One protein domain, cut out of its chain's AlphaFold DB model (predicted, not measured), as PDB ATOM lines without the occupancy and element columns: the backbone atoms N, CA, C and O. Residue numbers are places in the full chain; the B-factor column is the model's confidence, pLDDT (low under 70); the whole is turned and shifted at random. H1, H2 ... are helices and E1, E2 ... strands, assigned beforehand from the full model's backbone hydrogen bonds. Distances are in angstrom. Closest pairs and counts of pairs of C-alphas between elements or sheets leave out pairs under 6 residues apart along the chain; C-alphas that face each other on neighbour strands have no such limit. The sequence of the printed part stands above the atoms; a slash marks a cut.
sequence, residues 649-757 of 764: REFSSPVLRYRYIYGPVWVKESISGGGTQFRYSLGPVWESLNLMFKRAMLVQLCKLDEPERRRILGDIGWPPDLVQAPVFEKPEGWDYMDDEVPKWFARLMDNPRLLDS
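What this domain is: This is residues 649 to 757 of the 764 residues of the protein "DUF5672 domain-containing protein" of Monosporascus sp. CRB-8-3 (UniProt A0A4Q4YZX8). A two-stranded hairpin, E3 and E4, extends from the start of the long helix H1, which runs through the middle of a loose domain. H2 folds back at the other end of H1, and H3 packs on residues 685 to 689 of H1. The printed part has 109 residues, with four named strands, E1 to E4, followed by four named helices, H1 to H4; the strands form two antiparallel pairs, E1 with E2 and E3 with E4, and the class is mixed. The radius of gyration of the C-alphas is 16.3 A, and the spans are 46 by 37 by 24 A.

How they stand to each other: E3, residues 665 to 671, and E4, residues 675 to 681, form an antiparallel hairpin; N 667 and O 679, 2.9 A apart, are within hydrogen-bond range. E2, residues 660 to 662, runs on into E3 at 56 degrees, and forms an antiparallel hairpin with E1, residues 649 to 651; N 651 and O 660, 2.8 A apart, are within range. H1, residues 684 to 701, touches H3, residues 740 to 750, with residues 685 to 689 alone, at a shallow tilt of 32 degrees, opposite ways; their closest C-alphas, Val 685 and Phe 745, are 7.0 A apart. H1 and H2, residues 706 to 713, are close but not clearly touching, the closest C-alphas being those of Leu 701 and Arg 709, 6.4 A apart. H4, residues 754 to 757, is only just apart from H1, at 8.1 A. Every O i to N i+4 pair is within hydrogen-bond range in H1, H2 and H3; H4 is too short for one.

Where its parts are: E1 begins at C-alpha 649 (-17.306, 4.964, -15.208). E3 measures 18.2 A and E4 18.3 A. H1 measures 25.9 A from C-alpha 684 (-4.710, 10.684, -11.037), and H3 15.6 A. H4 ends at C-alpha 757 (6.416, 14.671, -6.046).

The domain as a whole: The C-alphas farthest apart, of Gly 674 and Glu 732, are 51.9 A apart. The printed part has no cut. The link from H2 to H3 is long, and residues 749 to 754 stand free. pLDDT is under 70 in residues 665 to 684, 713 to 727 and 747 to 757.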
ATOM      1  N   ARG A 649     -16.818   5.843 -16.278       84.25
ATOM      2  CA  ARG A 649     -17.306   4.964 -15.208       84.25
ATOM      3  C   ARG A 649     -17.998   5.798 -14.133       84.25
ATOM      4  O   ARG A 649     -17.752   6.994 -14.037       84.25
ATOM      5  N   GLU A 650     -18.895   5.175 -13.378       85.38
ATOM      6  CA  GLU A 650     -19.495   5.808 -12.198       85.38
ATOM      7  C   GLU A 650     -18.549   5.655 -11.012       85.38
ATOM      8  O   GLU A 650     -17.874   4.632 -10.883       85.38
ATOM      9  N   PHE A 651     -18.505   6.683 -10.178       82.75
ATOM     10  CA  PHE A 651     -17.810   6.701  -8.907       82.75
ATOM     11  C   PHE A 651     -18.823   7.003  -7.808       82.75
ATOM     12  O   PHE A 651     -19.560   7.989  -7.873       82.75
ATOM     13  N   SER A 652     -18.860   6.142  -6.802       80.50
ATOM     14  CA  SER A 652     -19.735   6.259  -5.643       80.50
ATOM     15  C   SER A 652     -18.952   5.892  -4.398       80.50
ATOM     16  O   SER A 652     -18.165   4.950  -4.425       80.50
ATOM     17  N   SER A 653     -19.198   6.602  -3.305       79.62
ATOM     18  CA  SER A 653     -18.616   6.296  -2.003       79.62
ATOM     19  C   SER A 653     -19.651   6.570  -0.910       79.62
ATOM     20  O   SER A 653     -20.450   7.491  -1.077       79.62
ATOM     21  N   PRO A 654     -19.660   5.833   0.215       78.75
ATOM     22  CA  PRO A 654     -20.578   6.097   1.328       78.75
ATOM     23  C   PRO A 654     -20.406   7.473   1.973       78.75
ATOM     24  O   PRO A 654     -21.335   7.962   2.610       78.75
ATOM     25  N   VAL A 655     -19.238   8.100   1.809       84.25
ATOM     26  CA  VAL A 655     -18.968   9.477   2.260       84.25
ATOM     27  C   VAL A 655     -19.269  10.525   1.190       84.25
ATOM     28  O   VAL A 655     -18.972  11.699   1.376       84.25
ATOM     29  N   LEU A 656     -19.861  10.120   0.065       86.94
ATOM     30  CA  LEU A 656     -20.402  11.022  -0.944       86.94
ATOM     31  C   LEU A 656     -21.926  10.917  -0.950       86.94
ATOM     32  O   LEU A 656     -22.514   9.830  -0.909       86.94
ATOM     33  N   ARG A 657     -22.576  12.074  -1.004       87.56
ATOM     34  CA  ARG A 657     -24.021  12.198  -1.146       87.56
ATOM     35  C   ARG A 657     -24.447  11.939  -2.585       87.56
ATOM     36  O   ARG A 657     -25.505  11.349  -2.799       87.56
ATOM     37  N   TYR A 658     -23.619  12.335  -3.550       89.94
ATOM     38  CA  TYR A 658     -23.916  12.222  -4.975       89.94
ATOM     39  C   TYR A 658     -23.017  11.194  -5.669       89.94
ATOM     40  O   TYR A 658     -21.898  10.902  -5.242       89.94
ATOM     41  N   ARG A 659     -23.516  10.633  -6.776       89.12
ATOM     42  CA  ARG A 659     -22.709   9.804  -7.679       89.12
ATOM     43  C   ARG A 659     -22.005  10.698  -8.689       89.12
ATOM     44  O   ARG A 659     -22.631  11.556  -9.305       89.12
ATOM     45  N   TYR A 660     -20.726  10.432  -8.908       88.44
ATOM     46  CA  TYR A 660     -19.907  11.128  -9.893       88.44
ATOM     47  C   TYR A 660     -19.591  10.207 -11.061       88.44
ATOM     48  O   TYR A 660     -19.821   8.996 -11.021       88.44
ATOM     49  N   ILE A 661     -19.028  10.783 -12.117       89.31
ATOM     50  CA  ILE A 661     -18.442  10.008 -13.203       89.31
ATOM     51  C   ILE A 661     -16.982  10.385 -13.402       89.31
ATOM     52  O   ILE A 661     -16.601  11.538 -13.195       89.31
ATOM     53  N   TYR A 662     -16.182   9.402 -13.810       86.00
ATOM     54  CA  TYR A 662     -14.768   9.588 -14.094       86.00
ATOM     55  C   TYR A 662     -14.307   8.841 -15.346       86.00
ATOM     56  O   TYR A 662     -14.835   7.784 -15.707       86.00
ATOM     57  N   GLY A 663     -13.278   9.384 -15.996       79.88
ATOM     58  CA  GLY A 663     -12.595   8.756 -17.122       79.88
ATOM     59  C   GLY A 663     -11.418   7.909 -16.646       79.88
ATOM     60  O   GLY A 663     -10.433   8.488 -16.189       79.88
ATOM     61  N   PRO A 664     -11.467   6.569 -16.743       72.75
ATOM     62  CA  PRO A 664     -10.324   5.744 -16.373       72.75
ATOM     63  C   PRO A 664      -9.170   5.949 -17.362       72.75
ATOM     64  O   PRO A 664      -9.388   6.137 -18.566       72.75
ATOM     65  N   VAL A 665      -7.941   5.891 -16.854       65.88
ATOM     66  CA  VAL A 665      -6.710   6.057 -17.642       65.88
ATOM     67  C   VAL A 665      -5.993   4.714 -17.742       65.88
ATOM     68  O   VAL A 665      -6.058   3.894 -16.828       65.88
ATOM     69  N   TRP A 666      -5.337   4.467 -18.874       61.06
ATOM     70  CA  TRP A 666      -4.483   3.296 -19.038       61.06
ATOM     71  C   TRP A 666      -3.121   3.566 -18.418       61.06
ATOM     72  O   TRP A 666      -2.396   4.444 -18.883       61.06
ATOM     73  N   VAL A 667      -2.769   2.790 -17.400       61.41
ATOM     74  CA  VAL A 667      -1.448   2.826 -16.774       61.41
ATOM     75  C   VAL A 667      -0.657   1.617 -17.254       61.41
ATOM     76  O   VAL A 667      -1.172   0.495 -17.293       61.41
ATOM     77  N   LYS A 668       0.583   1.866 -17.680       57.97
ATOM     78  CA  LYS A 668       1.543   0.831 -18.063       57.97
ATOM     79  C   LYS A 668       2.280   0.386 -16.801       57.97
ATOM     80  O   LYS A 668       3.067   1.153 -16.261       57.97
ATOM     81  N   GLU A 669       2.035  -0.836 -16.352       55.69
ATOM     82  CA  GLU A 669       2.728  -1.454 -15.221       55.69
ATOM     83  C   GLU A 669       3.818  -2.400 -15.747       55.69
ATOM     84  O   GLU A 669       3.577  -3.236 -16.626       55.69
ATOM     85  N   SER A 670       5.031  -2.262 -15.215       50.88
ATOM     86  CA  SER A 670       6.099  -3.242 -15.419       50.88
ATOM     87  C   SER A 670       5.892  -4.387 -14.437       50.88
ATOM     88  O   SER A 670       5.830  -4.170 -13.230       50.88
ATOM     89  N   ILE A 671       5.781  -5.608 -14.950       66.12
ATOM     90  CA  ILE A 671       5.629  -6.803 -14.122       66.12
ATOM     91  C   ILE A 671       7.029  -7.313 -13.764       66.12
ATOM     92  O   ILE A 671       7.924  -7.343 -14.618       66.12
ATOM     93  N   SER A 672       7.220  -7.754 -12.521       46.62
ATOM     94  CA  SER A 672       8.409  -8.499 -12.098       46.62
ATOM     95  C   SER A 672       8.598  -9.719 -13.009       46.62
ATOM     96  O   SER A 672       7.772 -10.628 -13.005       46.62
ATOM     97  N   GLY A 673       9.648  -9.693 -13.840       59.59
ATOM     98  CA  GLY A 673       9.884 -10.665 -14.920       59.59
ATOM     99  C   GLY A 673       9.999 -10.064 -16.331       59.59
ATOM    100  O   GLY A 673      10.167 -10.809 -17.289       59.59
ATOM    101  N   GLY A 674       9.921  -8.735 -16.487       49.78
ATOM    102  CA  GLY A 674      10.172  -8.050 -17.768       49.78
ATOM    103  C   GLY A 674       8.955  -7.945 -18.696       49.78
ATOM    104  O   GLY A 674       9.075  -7.475 -19.827       49.78
ATOM    105  N   GLY A 675       7.773  -8.347 -18.222       48.12
ATOM    106  CA  GLY A 675       6.505  -8.160 -18.925       48.12
ATOM    107  C   GLY A 675       5.950  -6.743 -18.763       48.12
ATOM    108  O   GLY A 675       6.220  -6.056 -17.781       48.12
ATOM    109  N   THR A 676       5.138  -6.303 -19.721       50.88
ATOM    110  CA  THR A 676       4.333  -5.079 -19.603       50.88
ATOM    111  C   THR A 676       2.863  -5.463 -19.469       50.88
ATOM    112  O   THR A 676       2.328  -6.121 -20.362       50.88
ATOM    113  N   GLN A 677       2.192  -5.000 -18.415       53.69
ATOM    114  CA  GLN A 677       0.739  -5.080 -18.268       53.69
ATOM    115  C   GLN A 677       0.121  -3.686 -18.399       53.69
ATOM    116  O   GLN A 677       0.704  -2.691 -17.980       53.69
ATOM    117  N   PHE A 678      -1.072  -3.602 -18.983       53.25
ATOM    118  CA  PHE A 678      -1.858  -2.371 -18.997       53.25
ATOM    119  C   PHE A 678      -3.073  -2.548 -18.090       53.25
ATOM    120  O   PHE A 678      -3.877  -3.459 -18.304       53.25
ATOM    121  N   ARG A 679      -3.213  -1.676 -17.089       57.31
ATOM    122  CA  ARG A 679      -4.337  -1.670 -16.144       57.31
ATOM    123  C   ARG A 679      -5.128  -0.371 -16.284       57.31
ATOM    124  O   ARG A 679      -4.568   0.687 -16.559       57.31
ATOM    125  N   TYR A 680      -6.444  -0.451 -16.102       58.78
ATOM    126  CA  TYR A 680      -7.274   0.740 -15.937       58.78
ATOM    127  C   TYR A 680      -7.093   1.288 -14.518       58.78
ATOM    128  O   TYR A 680      -7.498   0.611 -13.574       58.78
ATOM    129  N   SER A 681      -6.553   2.500 -14.376       62.25
ATOM    130  CA  SER A 681      -6.550   3.230 -13.101       62.25
ATOM    131  C   SER A 681      -7.680   4.263 -13.042       62.25
ATOM    132  O   SER A 681      -8.178   4.742 -14.074       62.25
ATOM    133  N   LEU A 682      -8.092   4.607 -11.819       61.12
ATOM    134  CA  LEU A 682      -8.777   5.870 -11.555       61.12
ATOM    135  C   LEU A 682      -7.844   6.983 -12.055       61.12
ATOM    136  O   LEU A 682      -6.644   6.918 -11.829       61.12
ATOM    137  N   GLY A 683      -8.343   7.963 -12.815       65.88
ATOM    138  CA  GLY A 683      -7.475   9.070 -13.239       65.88
ATOM    139  C   GLY A 683      -6.767   9.699 -12.021       65.88
ATOM    140  O   GLY A 683      -7.339   9.638 -10.931       65.88
ATOM    141  N   PRO A 684      -5.583  10.327 -12.169       67.44
ATOM    142  CA  PRO A 684      -4.710  10.684 -11.037       67.44
ATOM    143  C   PRO A 684      -5.412  11.431  -9.886       67.44
ATOM    144  O   PRO A 684      -5.158  11.189  -8.705       67.44
ATOM    145  N   VAL A 685      -6.366  12.305 -10.232       72.00
ATOM    146  CA  VAL A 685      -7.192  13.047  -9.265       72.00
ATOM    147  C   VAL A 685      -8.130  12.130  -8.480       72.00
ATOM    148  O   VAL A 685      -8.184  12.190  -7.254       72.00
ATOM    149  N   TRP A 686      -8.880  11.278  -9.181       78.12
ATOM    150  CA  TRP A 686      -9.852  10.376  -8.567       78.12
ATOM    151  C   TRP A 686      -9.175   9.278  -7.758       78.12
ATOM    152  O   TRP A 686      -9.737   8.845  -6.763       78.12
ATOM    153  N   GLU A 687      -7.969   8.857  -8.135       76.19
ATOM    154  CA  GLU A 687      -7.160   7.933  -7.337       76.19
ATOM    155  C   GLU A 687      -6.780   8.550  -5.981       76.19
ATOM    156  O   GLU A 687      -6.998   7.937  -4.933       76.19
ATOM    157  N   SER A 688      -6.337   9.811  -5.990       74.56
ATOM    158  CA  SER A 688      -6.010  10.571  -4.775       74.56
ATOM    159  C   SER A 688      -7.240  10.803  -3.887       74.56
ATOM    160  O   SER A 688      -7.211  10.544  -2.682       74.56
ATOM    161  N   LEU A 689      -8.354  11.235  -4.488       79.06
ATOM    162  CA  LEU A 689      -9.632  11.403  -3.792       79.06
ATOM    163  C   LEU A 689     -10.132  10.080  -3.204       79.06
ATOM    164  O   LEU A 689     -10.596  10.045  -2.070       79.06
ATOM    165  N   ASN A 690      -9.988   8.972  -3.931       79.81
ATOM    166  CA  ASN A 690     -10.417   7.658  -3.467       79.81
ATOM    167  C   ASN A 690      -9.672   7.223  -2.196       79.81
ATOM    168  O   ASN A 690     -10.293   6.670  -1.293       79.81
ATOM    169  N   LEU A 691      -8.369   7.509  -2.078       78.75
ATOM    170  CA  LEU A 691      -7.600   7.250  -0.851       78.75
ATOM    171  C   LEU A 691      -8.106   8.083   0.336       78.75
ATOM    172  O   LEU A 691      -8.236   7.566   1.448       78.75
ATOM    173  N   MET A 692      -8.434   9.355   0.101       82.00
ATOM    174  CA  MET A 692      -9.047  10.216   1.114       82.00
ATOM    175  C   MET A 692     -10.417   9.695   1.549       82.00
ATOM    176  O   MET A 692     -10.667   9.557   2.745       82.00
ATOM    177  N   PHE A 693     -11.285   9.368   0.592       83.94
ATOM    178  CA  PHE A 693     -12.619   8.851   0.872       83.94
ATOM    179  C   PHE A 693     -12.564   7.515   1.607       83.94
ATOM    180  O   PHE A 693     -13.376   7.290   2.495       83.94
ATOM    181  N   LYS A 694     -11.558   6.674   1.321       78.69
ATOM    182  CA  LYS A 694     -11.238   5.459   2.092       78.69
ATOM    183  C   LYS A 694     -11.083   5.813   3.564       78.69
ATOM    184  O   LYS A 694     -11.834   5.315   4.390       78.69
ATOM    185  N   ARG A 695     -10.166   6.728   3.883       81.19
ATOM    186  CA  ARG A 695      -9.880   7.137   5.267       81.19
ATOM    187  C   ARG A 695     -11.102   7.735   5.952       81.19
ATOM    188  O   ARG A 695     -11.431   7.331   7.061       81.19
ATOM    189  N   ALA A 696     -11.790   8.655   5.288       84.62
ATOM    190  CA  ALA A 696     -12.971   9.289   5.854       84.62
ATOM    191  C   ALA A 696     -14.113   8.298   6.077       84.62
ATOM    192  O   ALA A 696     -14.781   8.366   7.102       84.62
ATOM    193  N   MET A 697     -14.298   7.335   5.174       81.06
ATOM    194  CA  MET A 697     -15.275   6.270   5.361       81.06
ATOM    195  C   MET A 697     -14.948   5.427   6.591       81.06
ATOM    196  O   MET A 697     -15.856   5.155   7.367       81.06
ATOM    197  N   LEU A 698     -13.680   5.057   6.813       79.44
ATOM    198  CA  LEU A 698     -13.294   4.328   8.031       79.44
ATOM    199  C   LEU A 698     -13.630   5.144   9.290       79.44
ATOM    200  O   LEU A 698     -14.151   4.585  10.248       79.44
ATOM    201  N   VAL A 699     -13.411   6.463   9.264       84.06
ATOM    202  CA  VAL A 699     -13.784   7.365  10.369       84.06
ATOM    203  C   VAL A 699     -15.303   7.420  10.566       84.06
ATOM    204  O   VAL A 699     -15.765   7.338  11.700       84.06
ATOM    205  N   GLN A 700     -16.097   7.515   9.494       85.56
ATOM    206  CA  GLN A 700     -17.560   7.517   9.606       85.56
ATOM    207  C   GLN A 700     -18.097   6.163  10.092       85.56
ATOM    208  O   GLN A 700     -18.980   6.125  10.941       85.56
ATOM    209  N   LEU A 701     -17.515   5.044   9.648       80.31
ATOM    210  CA  LEU A 701     -17.863   3.704  10.136       80.31
ATOM    211  C   LEU A 701     -17.579   3.533  11.635       80.31
ATOM    212  O   LEU A 701     -18.272   2.754  12.290       80.31
ATOM    213  N   CYS A 702     -16.618   4.271  12.204       82.12
ATOM    214  CA  CYS A 702     -16.390   4.291  13.653       82.12
ATOM    215  C   CYS A 702     -17.559   4.892  14.449       82.12
ATOM    216  O   CYS A 702     -17.639   4.635  15.647       82.12
ATOM    217  N   LYS A 703     -18.462   5.653  13.811       84.69
ATOM    218  CA  LYS A 703     -19.683   6.176  14.447       84.69
ATOM    219  C   LYS A 703     -20.769   5.111  14.633       84.69
ATOM    220  O   LYS A 703     -21.706   5.342  15.386       84.69
ATOM    221  N   LEU A 704     -20.653   3.975  13.945       82.00
ATOM    222  CA  LEU A 704     -21.588   2.857  14.048       82.00
ATOM    223  C   LEU A 704     -21.162   1.895  15.151       82.00
ATOM    224  O   LEU A 704     -19.958   1.682  15.366       82.00
ATOM    225  N   ASP A 705     -22.145   1.263  15.783       84.19
ATOM    226  CA  ASP A 705     -21.888   0.153  16.689       84.19
ATOM    227  C   ASP A 705     -21.319  -1.066  15.933       84.19
ATOM    228  O   ASP A 705     -21.323  -1.155  14.700       84.19
ATOM    229  N   GLU A 706     -20.719  -1.996  16.674       79.31
ATOM    230  CA  GLU A 706     -20.046  -3.151  16.080       79.31
ATOM    231  C   GLU A 706     -20.994  -4.061  15.265       79.31
ATOM    232  O   GLU A 706     -20.615  -4.454  14.153       79.31
ATOM    233  N   PRO A 707     -22.221  -4.377  15.730       80.44
ATOM    234  CA  PRO A 707     -23.189  -5.143  14.944       80.44
ATOM    235  C   PRO A 707     -23.583  -4.475  13.622       80.44
ATOM    236  O   PRO A 707     -23.642  -5.143  12.586       80.44
ATOM    237  N   GLU A 708     -23.836  -3.167  13.627       77.38
ATOM    238  CA  GLU A 708     -24.254  -2.405  12.452       77.38
ATOM    239  C   GLU A 708     -23.104  -2.246  11.455       77.38
ATOM    240  O   GLU A 708     -23.279  -2.448  10.249       77.38
ATOM    241  N   ARG A 709     -21.884  -2.027  11.956       77.00
ATOM    242  CA  ARG A 709     -20.670  -2.006  11.133       77.00
ATOM    243  C   ARG A 709     -20.419  -3.348  10.440       77.00
ATOM    244  O   ARG A 709     -20.123  -3.358   9.245       77.00
ATOM    245  N   ARG A 710     -20.566  -4.477  11.148       74.38
ATOM    246  CA  ARG A 710     -20.450  -5.823  10.550       74.38
ATOM    247  C   ARG A 710     -21.551  -6.085   9.524       74.38
ATOM    248  O   ARG A 710     -21.276  -6.681   8.489       74.38
ATOM    249  N   ARG A 711     -22.776  -5.609   9.770       74.38
ATOM    250  CA  ARG A 711     -23.890  -5.717   8.814       74.38
ATOM    251  C   ARG A 711     -23.593  -4.985   7.502       74.38
ATOM    252  O   ARG A 711     -23.918  -5.506   6.441       74.38
ATOM    253  N   ILE A 712     -22.989  -3.798   7.572       70.69
ATOM    254  CA  ILE A 712     -22.675  -2.977   6.392       70.69
ATOM    255  C   ILE A 712     -21.457  -3.507   5.632       70.69
ATOM    256  O   ILE A 712     -21.466  -3.518   4.405       70.69
ATOM    257  N   LEU A 713     -20.409  -3.932   6.339       68.56
ATOM    258  CA  LEU A 713     -19.182  -4.427   5.707       68.56
ATOM    259  C   LEU A 713     -19.311  -5.873   5.209       68.56
ATOM    260  O   LEU A 713     -18.620  -6.243   4.263       68.56
ATOM    261  N   GLY A 714     -20.193  -6.685   5.798       65.31
ATOM    262  CA  GLY A 714     -20.298  -8.109   5.474       65.31
ATOM    263  C   GLY A 714     -18.944  -8.822   5.594       65.31
ATOM    264  O   GLY A 714     -18.169  -8.533   6.505       65.31
ATOM    265  N   ASP A 715     -18.639  -9.703   4.635       57.34
ATOM    266  CA  ASP A 715     -17.341 -10.395   4.505       57.34
ATOM    267  C   ASP A 715     -16.279  -9.567   3.746       57.34
ATOM    268  O   ASP A 715     -15.215 -10.083   3.389       57.34
ATOM    269  N   ILE A 716     -16.549  -8.290   3.443       56.22
ATOM    270  CA  ILE A 716     -15.590  -7.419   2.756       56.22
ATOM    271  C   ILE A 716     -14.462  -7.125   3.752       56.22
ATOM    272  O   ILE A 716     -14.600  -6.294   4.648       56.22
ATOM    273  N   GLY A 717     -13.356  -7.864   3.618       52.81
ATOM    274  CA  GLY A 717     -12.181  -7.749   4.477       52.81
ATOM    275  C   GLY A 717     -11.699  -6.305   4.659       52.81
ATOM    276  O   GLY A 717     -11.914  -5.431   3.819       52.81
ATOM    277  N   TRP A 718     -11.043  -6.051   5.790       46.72
ATOM    278  CA  TRP A 718     -10.580  -4.720   6.170       46.72
ATOM    279  C   TRP A 718      -9.164  -4.448   5.632       46.72
ATOM    280  O   TRP A 718      -8.267  -5.243   5.920       46.72
ATOM    281  N   PRO A 719      -8.911  -3.332   4.917       52.50
ATOM    282  CA  PRO A 719      -9.844  -2.269   4.532       52.50
ATOM    283  C   PRO A 719     -10.637  -2.586   3.236       52.50
ATOM    284  O   PRO A 719     -10.064  -3.116   2.285       52.50
ATOM    285  N   PRO A 720     -11.924  -2.195   3.151       53.38
ATOM    286  CA  PRO A 720     -12.806  -2.516   2.022       53.38
ATOM    287  C   PRO A 720     -12.409  -1.846   0.691       53.38
ATOM    288  O   PRO A 720     -11.938  -0.701   0.654       53.38
ATOM    289  N   ASP A 721     -12.651  -2.546  -0.425       53.84
ATOM    290  CA  ASP A 721     -12.465  -2.008  -1.776       53.84
ATOM    291  C   ASP A 721     -13.637  -1.089  -2.173       53.84
ATOM    292  O   ASP A 721     -14.808  -1.460  -2.122       53.84
ATOM    293  N   LEU A 722     -13.317   0.149  -2.552       51.81
ATOM    294  CA  LEU A 722     -14.266   1.269  -2.627       51.81
ATOM    295  C   LEU A 722     -15.062   1.358  -3.928       51.81
ATOM    296  O   LEU A 722     -15.922   2.225  -4.060       51.81
ATOM    297  N   VAL A 723     -14.779   0.511  -4.915       49.78
ATOM    298  CA  VAL A 723     -15.422   0.622  -6.234       49.78
ATOM    299  C   VAL A 723     -16.884   0.144  -6.196       49.78
ATOM    300  O   VAL A 723     -17.658   0.478  -7.091       49.78
ATOM    301  N   GLN A 724     -17.286  -0.607  -5.162       53.50
ATOM    302  CA  GLN A 724     -18.630  -1.184  -5.033       53.50
ATOM    303  C   GLN A 724     -19.129  -1.163  -3.583       53.50
ATOM    304  O   GLN A 724     -19.404  -2.206  -2.995       53.50
ATOM    305  N   ALA A 725     -19.228   0.020  -2.977       53.31
ATOM    306  CA  ALA A 725     -19.790   0.105  -1.634       53.31
ATOM    307  C   ALA A 725     -21.293  -0.269  -1.625       53.31
ATOM    308  O   ALA A 725     -22.027   0.148  -2.529       53.31
ATOM    309  N   PRO A 726     -21.768  -1.020  -0.616       57.44
ATOM    310  CA  PRO A 726     -23.176  -1.372  -0.487       57.44
ATOM    311  C   PRO A 726     -24.038  -0.135  -0.205       57.44
ATOM    312  O   PRO A 726     -23.615   0.809   0.464       57.44
ATOM    313  N   VAL A 727     -25.265  -0.138  -0.729       60.94
ATOM    314  CA  VAL A 727     -26.270   0.892  -0.438       60.94
ATOM    315  C   VAL A 727     -26.866   0.593   0.937       60.94
ATOM    316  O   VAL A 727     -27.461  -0.464   1.122       60.94
ATOM    317  N   PHE A 728     -26.713   1.511   1.890       73.44
ATOM    318  CA  PHE A 728     -27.325   1.427   3.218       73.44
ATOM    319  C   PHE A 728     -27.838   2.801   3.662       73.44
ATOM    320  O   PHE A 728     -27.450   3.837   3.108       73.44
ATOM    321  N   GLU A 729     -28.740   2.800   4.639       72.31
ATOM    322  CA  GLU A 729     -29.302   4.018   5.210       72.31
ATOM    323  C   GLU A 729     -28.274   4.692   6.122       72.31
ATOM    324  O   GLU A 729     -27.723   4.074   7.031       72.31
ATOM    325  N   LYS A 730     -27.958   5.954   5.828       79.81
ATOM    326  CA  LYS A 730     -26.893   6.682   6.520       79.81
ATOM    327  C   LYS A 730     -27.465   7.350   7.780       79.81
ATOM    328  O   LYS A 730     -28.505   7.996   7.665       79.81
ATOM    329  N   PRO A 731     -26.795   7.248   8.944       81.38
ATOM    330  CA  PRO A 731     -27.212   7.928  10.171       81.38
ATOM    331  C   PRO A 731     -27.333   9.451  10.017       81.38
ATOM    332  O   PRO A 731     -26.661  10.058   9.185       81.38
ATOM    333  N   GLU A 732     -28.120  10.087  10.888       79.06
ATOM    334  CA  GLU A 732     -28.370  11.539  10.863       79.06
ATOM    335  C   GLU A 732     -27.084  12.384  11.003       79.06
ATOM    336  O   GLU A 732     -26.949  13.418  10.356       79.06
ATOM    337  N   GLY A 733     -26.098  11.913  11.776       81.25
ATOM    338  CA  GLY A 733     -24.803  12.579  11.977       81.25
ATOM    339  C   GLY A 733     -23.690  12.169  11.001       81.25
ATOM    340  O   GLY A 733     -22.512  12.311  11.338       81.25
ATOM    341  N   TRP A 734     -24.024  11.575   9.851       87.44
ATOM    342  CA  TRP A 734     -23.043  11.123   8.857       87.44
ATOM    343  C   TRP A 734     -22.467  12.301   8.064       87.44
ATOM    344  O   TRP A 734     -23.214  13.061   7.445       87.44
ATOM    345  N   ASP A 735     -21.140  12.441   8.046       88.38
ATOM    346  CA  ASP A 735     -20.485  13.523   7.304       88.38
ATOM    347  C   ASP A 735     -20.261  13.126   5.842       88.38
ATOM    348  O   ASP A 735     -19.889  11.990   5.527       88.38
ATOM    349  N   TYR A 736     -20.432  14.101   4.951       89.62
ATOM    350  CA  TYR A 736     -20.200  13.959   3.517       89.62
ATOM    351  C   TYR A 736     -19.021  14.818   3.072       89.62
ATOM    352  O   TYR A 736     -18.773  15.878   3.636       89.62
ATOM    353  N   MET A 737     -18.318  14.362   2.038       88.62
ATOM    354  CA  MET A 737     -17.106  14.994   1.510       88.62
ATOM    355  C   MET A 737     -17.275  15.546   0.092       88.62
ATOM    356  O   MET A 737     -16.293  15.742  -0.626       88.62
ATOM    357  N   ASP A 738     -18.509  15.768  -0.362       89.75
ATOM    358  CA  ASP A 738     -18.760  16.332  -1.691       89.75
ATOM    359  C   ASP A 738     -18.122  17.722  -1.865       89.75
ATOM    360  O   ASP A 738     -17.685  18.066  -2.961       89.75
ATOM    361  N   ASP A 739     -17.999  18.500  -0.786       88.50
ATOM    362  CA  ASP A 739     -17.366  19.822  -0.776       88.50
ATOM    363  C   ASP A 739     -15.834  19.773  -0.945       88.50
ATOM    364  O   ASP A 739     -15.222  20.761  -1.359       88.50
ATOM    365  N   GLU A 740     -15.203  18.628  -0.675       85.31
ATOM    366  CA  GLU A 740     -13.772  18.415  -0.907       85.31
ATOM    367  C   GLU A 740     -13.457  18.176  -2.389       85.31
ATOM    368  O   GLU A 740     -12.359  18.517  -2.840       85.31
ATOM    369  N   VAL A 741     -14.409  17.660  -3.178       86.56
ATOM    370  CA  VAL A 741     -14.189  17.365  -4.605       86.56
ATOM    371  C   VAL A 741     -13.711  18.621  -5.359       86.56
ATOM    372  O   VAL A 741     -12.614  18.572  -5.924       86.56
ATOM    373  N   PRO A 742     -14.412  19.776  -5.328       84.75
ATOM    374  CA  PRO A 742     -13.930  20.986  -5.996       84.75
ATOM    375  C   PRO A 742     -12.564  21.476  -5.497       84.75
ATOM    376  O   PRO A 742     -11.720  21.878  -6.302       84.75
ATOM    377  N   LYS A 743     -12.316  21.415  -4.178       83.94
ATOM    378  CA  LYS A 743     -11.070  21.897  -3.553       83.94
ATOM    379  C   LYS A 743      -9.855  21.119  -4.062       83.94
ATOM    380  O   LYS A 743      -8.811  21.711  -4.337       83.94
ATOM    381  N   TRP A 744      -9.986  19.805  -4.222       76.25
ATOM    382  CA  TRP A 744      -8.905  18.945  -4.706       76.25
ATOM    383  C   TRP A 744      -8.574  19.158  -6.174       76.25
ATOM    384  O   TRP A 744      -7.399  19.255  -6.531       76.25
ATOM    385  N   PHE A 745      -9.596  19.285  -7.017       76.38
ATOM    386  CA  PHE A 745      -9.377  19.625  -8.419       76.38
ATOM    387  C   PHE A 745      -8.713  21.004  -8.570       76.38
ATOM    388  O   PHE A 745      -7.828  21.142  -9.411       76.38
ATOM    389  N   ALA A 746      -9.066  21.998  -7.746       72.19
ATOM    390  CA  ALA A 746      -8.418  23.313  -7.757       72.19
ATOM    391  C   ALA A 746      -6.931  23.243  -7.352       72.19
ATOM    392  O   ALA A 746      -6.069  23.718  -8.087       72.19
ATOM    393  N   ARG A 747      -6.609  22.554  -6.245       69.06
ATOM    394  CA  ARG A 747      -5.221  22.391  -5.762       69.06
ATOM    395  C   ARG A 747      -4.286  21.766  -6.803       69.06
ATOM    396  O   ARG A 747      -3.127  22.161  -6.900       69.06
ATOM    397  N   LEU A 748      -4.778  20.796  -7.573       62.06
ATOM    398  CA  LEU A 748      -3.987  20.111  -8.601       62.06
ATOM    399  C   LEU A 748      -3.776  20.961  -9.863       62.06
ATOM    400  O   LEU A 748      -2.761  20.800 -10.537       62.06
ATOM    401  N   MET A 749      -4.701  21.876 -10.168       58.22
ATOM    402  CA  MET A 749      -4.557  22.828 -11.274       58.22
ATOM    403  C   MET A 749      -3.547  23.941 -10.953       58.22
ATOM    404  O   MET A 749      -2.817  24.365 -11.847       58.22
ATOM    405  N   ASP A 750      -3.468  24.376  -9.691       50.44
ATOM    406  CA  ASP A 750      -2.581  25.467  -9.254       50.44
ATOM    407  C   ASP A 750      -1.110  25.039  -9.088       50.44
ATOM    408  O   ASP A 750      -0.203  25.866  -9.201       50.44
ATOM    409  N   ASN A 751      -0.839  23.752  -8.839       47.16
ATOM    410  CA  ASN A 751       0.524  23.228  -8.725       47.16
ATOM    411  C   ASN A 751       0.667  21.835  -9.371       47.16
ATOM    412  O   ASN A 751       0.690  20.819  -8.672       47.16
ATOM    413  N   PRO A 752       0.828  21.764 -10.706       47.28
ATOM    414  CA  PRO A 752       0.932  20.493 -11.423       47.28
ATOM    415  C   PRO A 752       2.179  19.668 -11.054       47.28
ATOM    416  O   PRO A 752       2.185  18.464 -11.291       47.28
ATOM    417  N   ARG A 753       3.204  20.266 -10.418       41.44
ATOM    418  CA  ARG A 753       4.388  19.541  -9.902       41.44
ATOM    419  C   ARG A 753       4.072  18.641  -8.705       41.44
ATOM    420  O   ARG A 753       4.897  17.802  -8.364       41.44
ATOM    421  N   LEU A 754       2.889  18.771  -8.095       44.38
ATOM    422  CA  LEU A 754       2.421  17.816  -7.087       44.38
ATOM    423  C   LEU A 754       2.320  16.396  -7.659       44.38
ATOM    424  O   LEU A 754       2.571  15.451  -6.924       44.38
ATOM    425  N   LEU A 755       2.036  16.238  -8.959       38.50
ATOM    426  CA  LEU A 755       2.025  14.930  -9.629       38.50
ATOM    427  C   LEU A 755       3.421  14.287  -9.696       38.50
ATOM    428  O   LEU A 755       3.515  13.068  -9.618       38.50
ATOM    429  N   ASP A 756       4.482  15.094  -9.800       37.91
ATOM    430  CA  ASP A 756       5.871  14.621  -9.890       37.91
ATOM    431  C   ASP A 756       6.481  14.315  -8.505       37.91
ATOM    432  O   ASP A 756       7.451  13.569  -8.410       37.91
ATOM    433  N   SER A 757       5.928  14.882  -7.422       36.47
ATOM    434  CA  SER A 757       6.416  14.671  -6.046       36.47
ATOM    435  C   SER A 757       5.825  13.452  -5.333       36.47
ATOM    436  O   SER A 757       6.293  13.100  -4.250       36.47
TER     437      SER A 757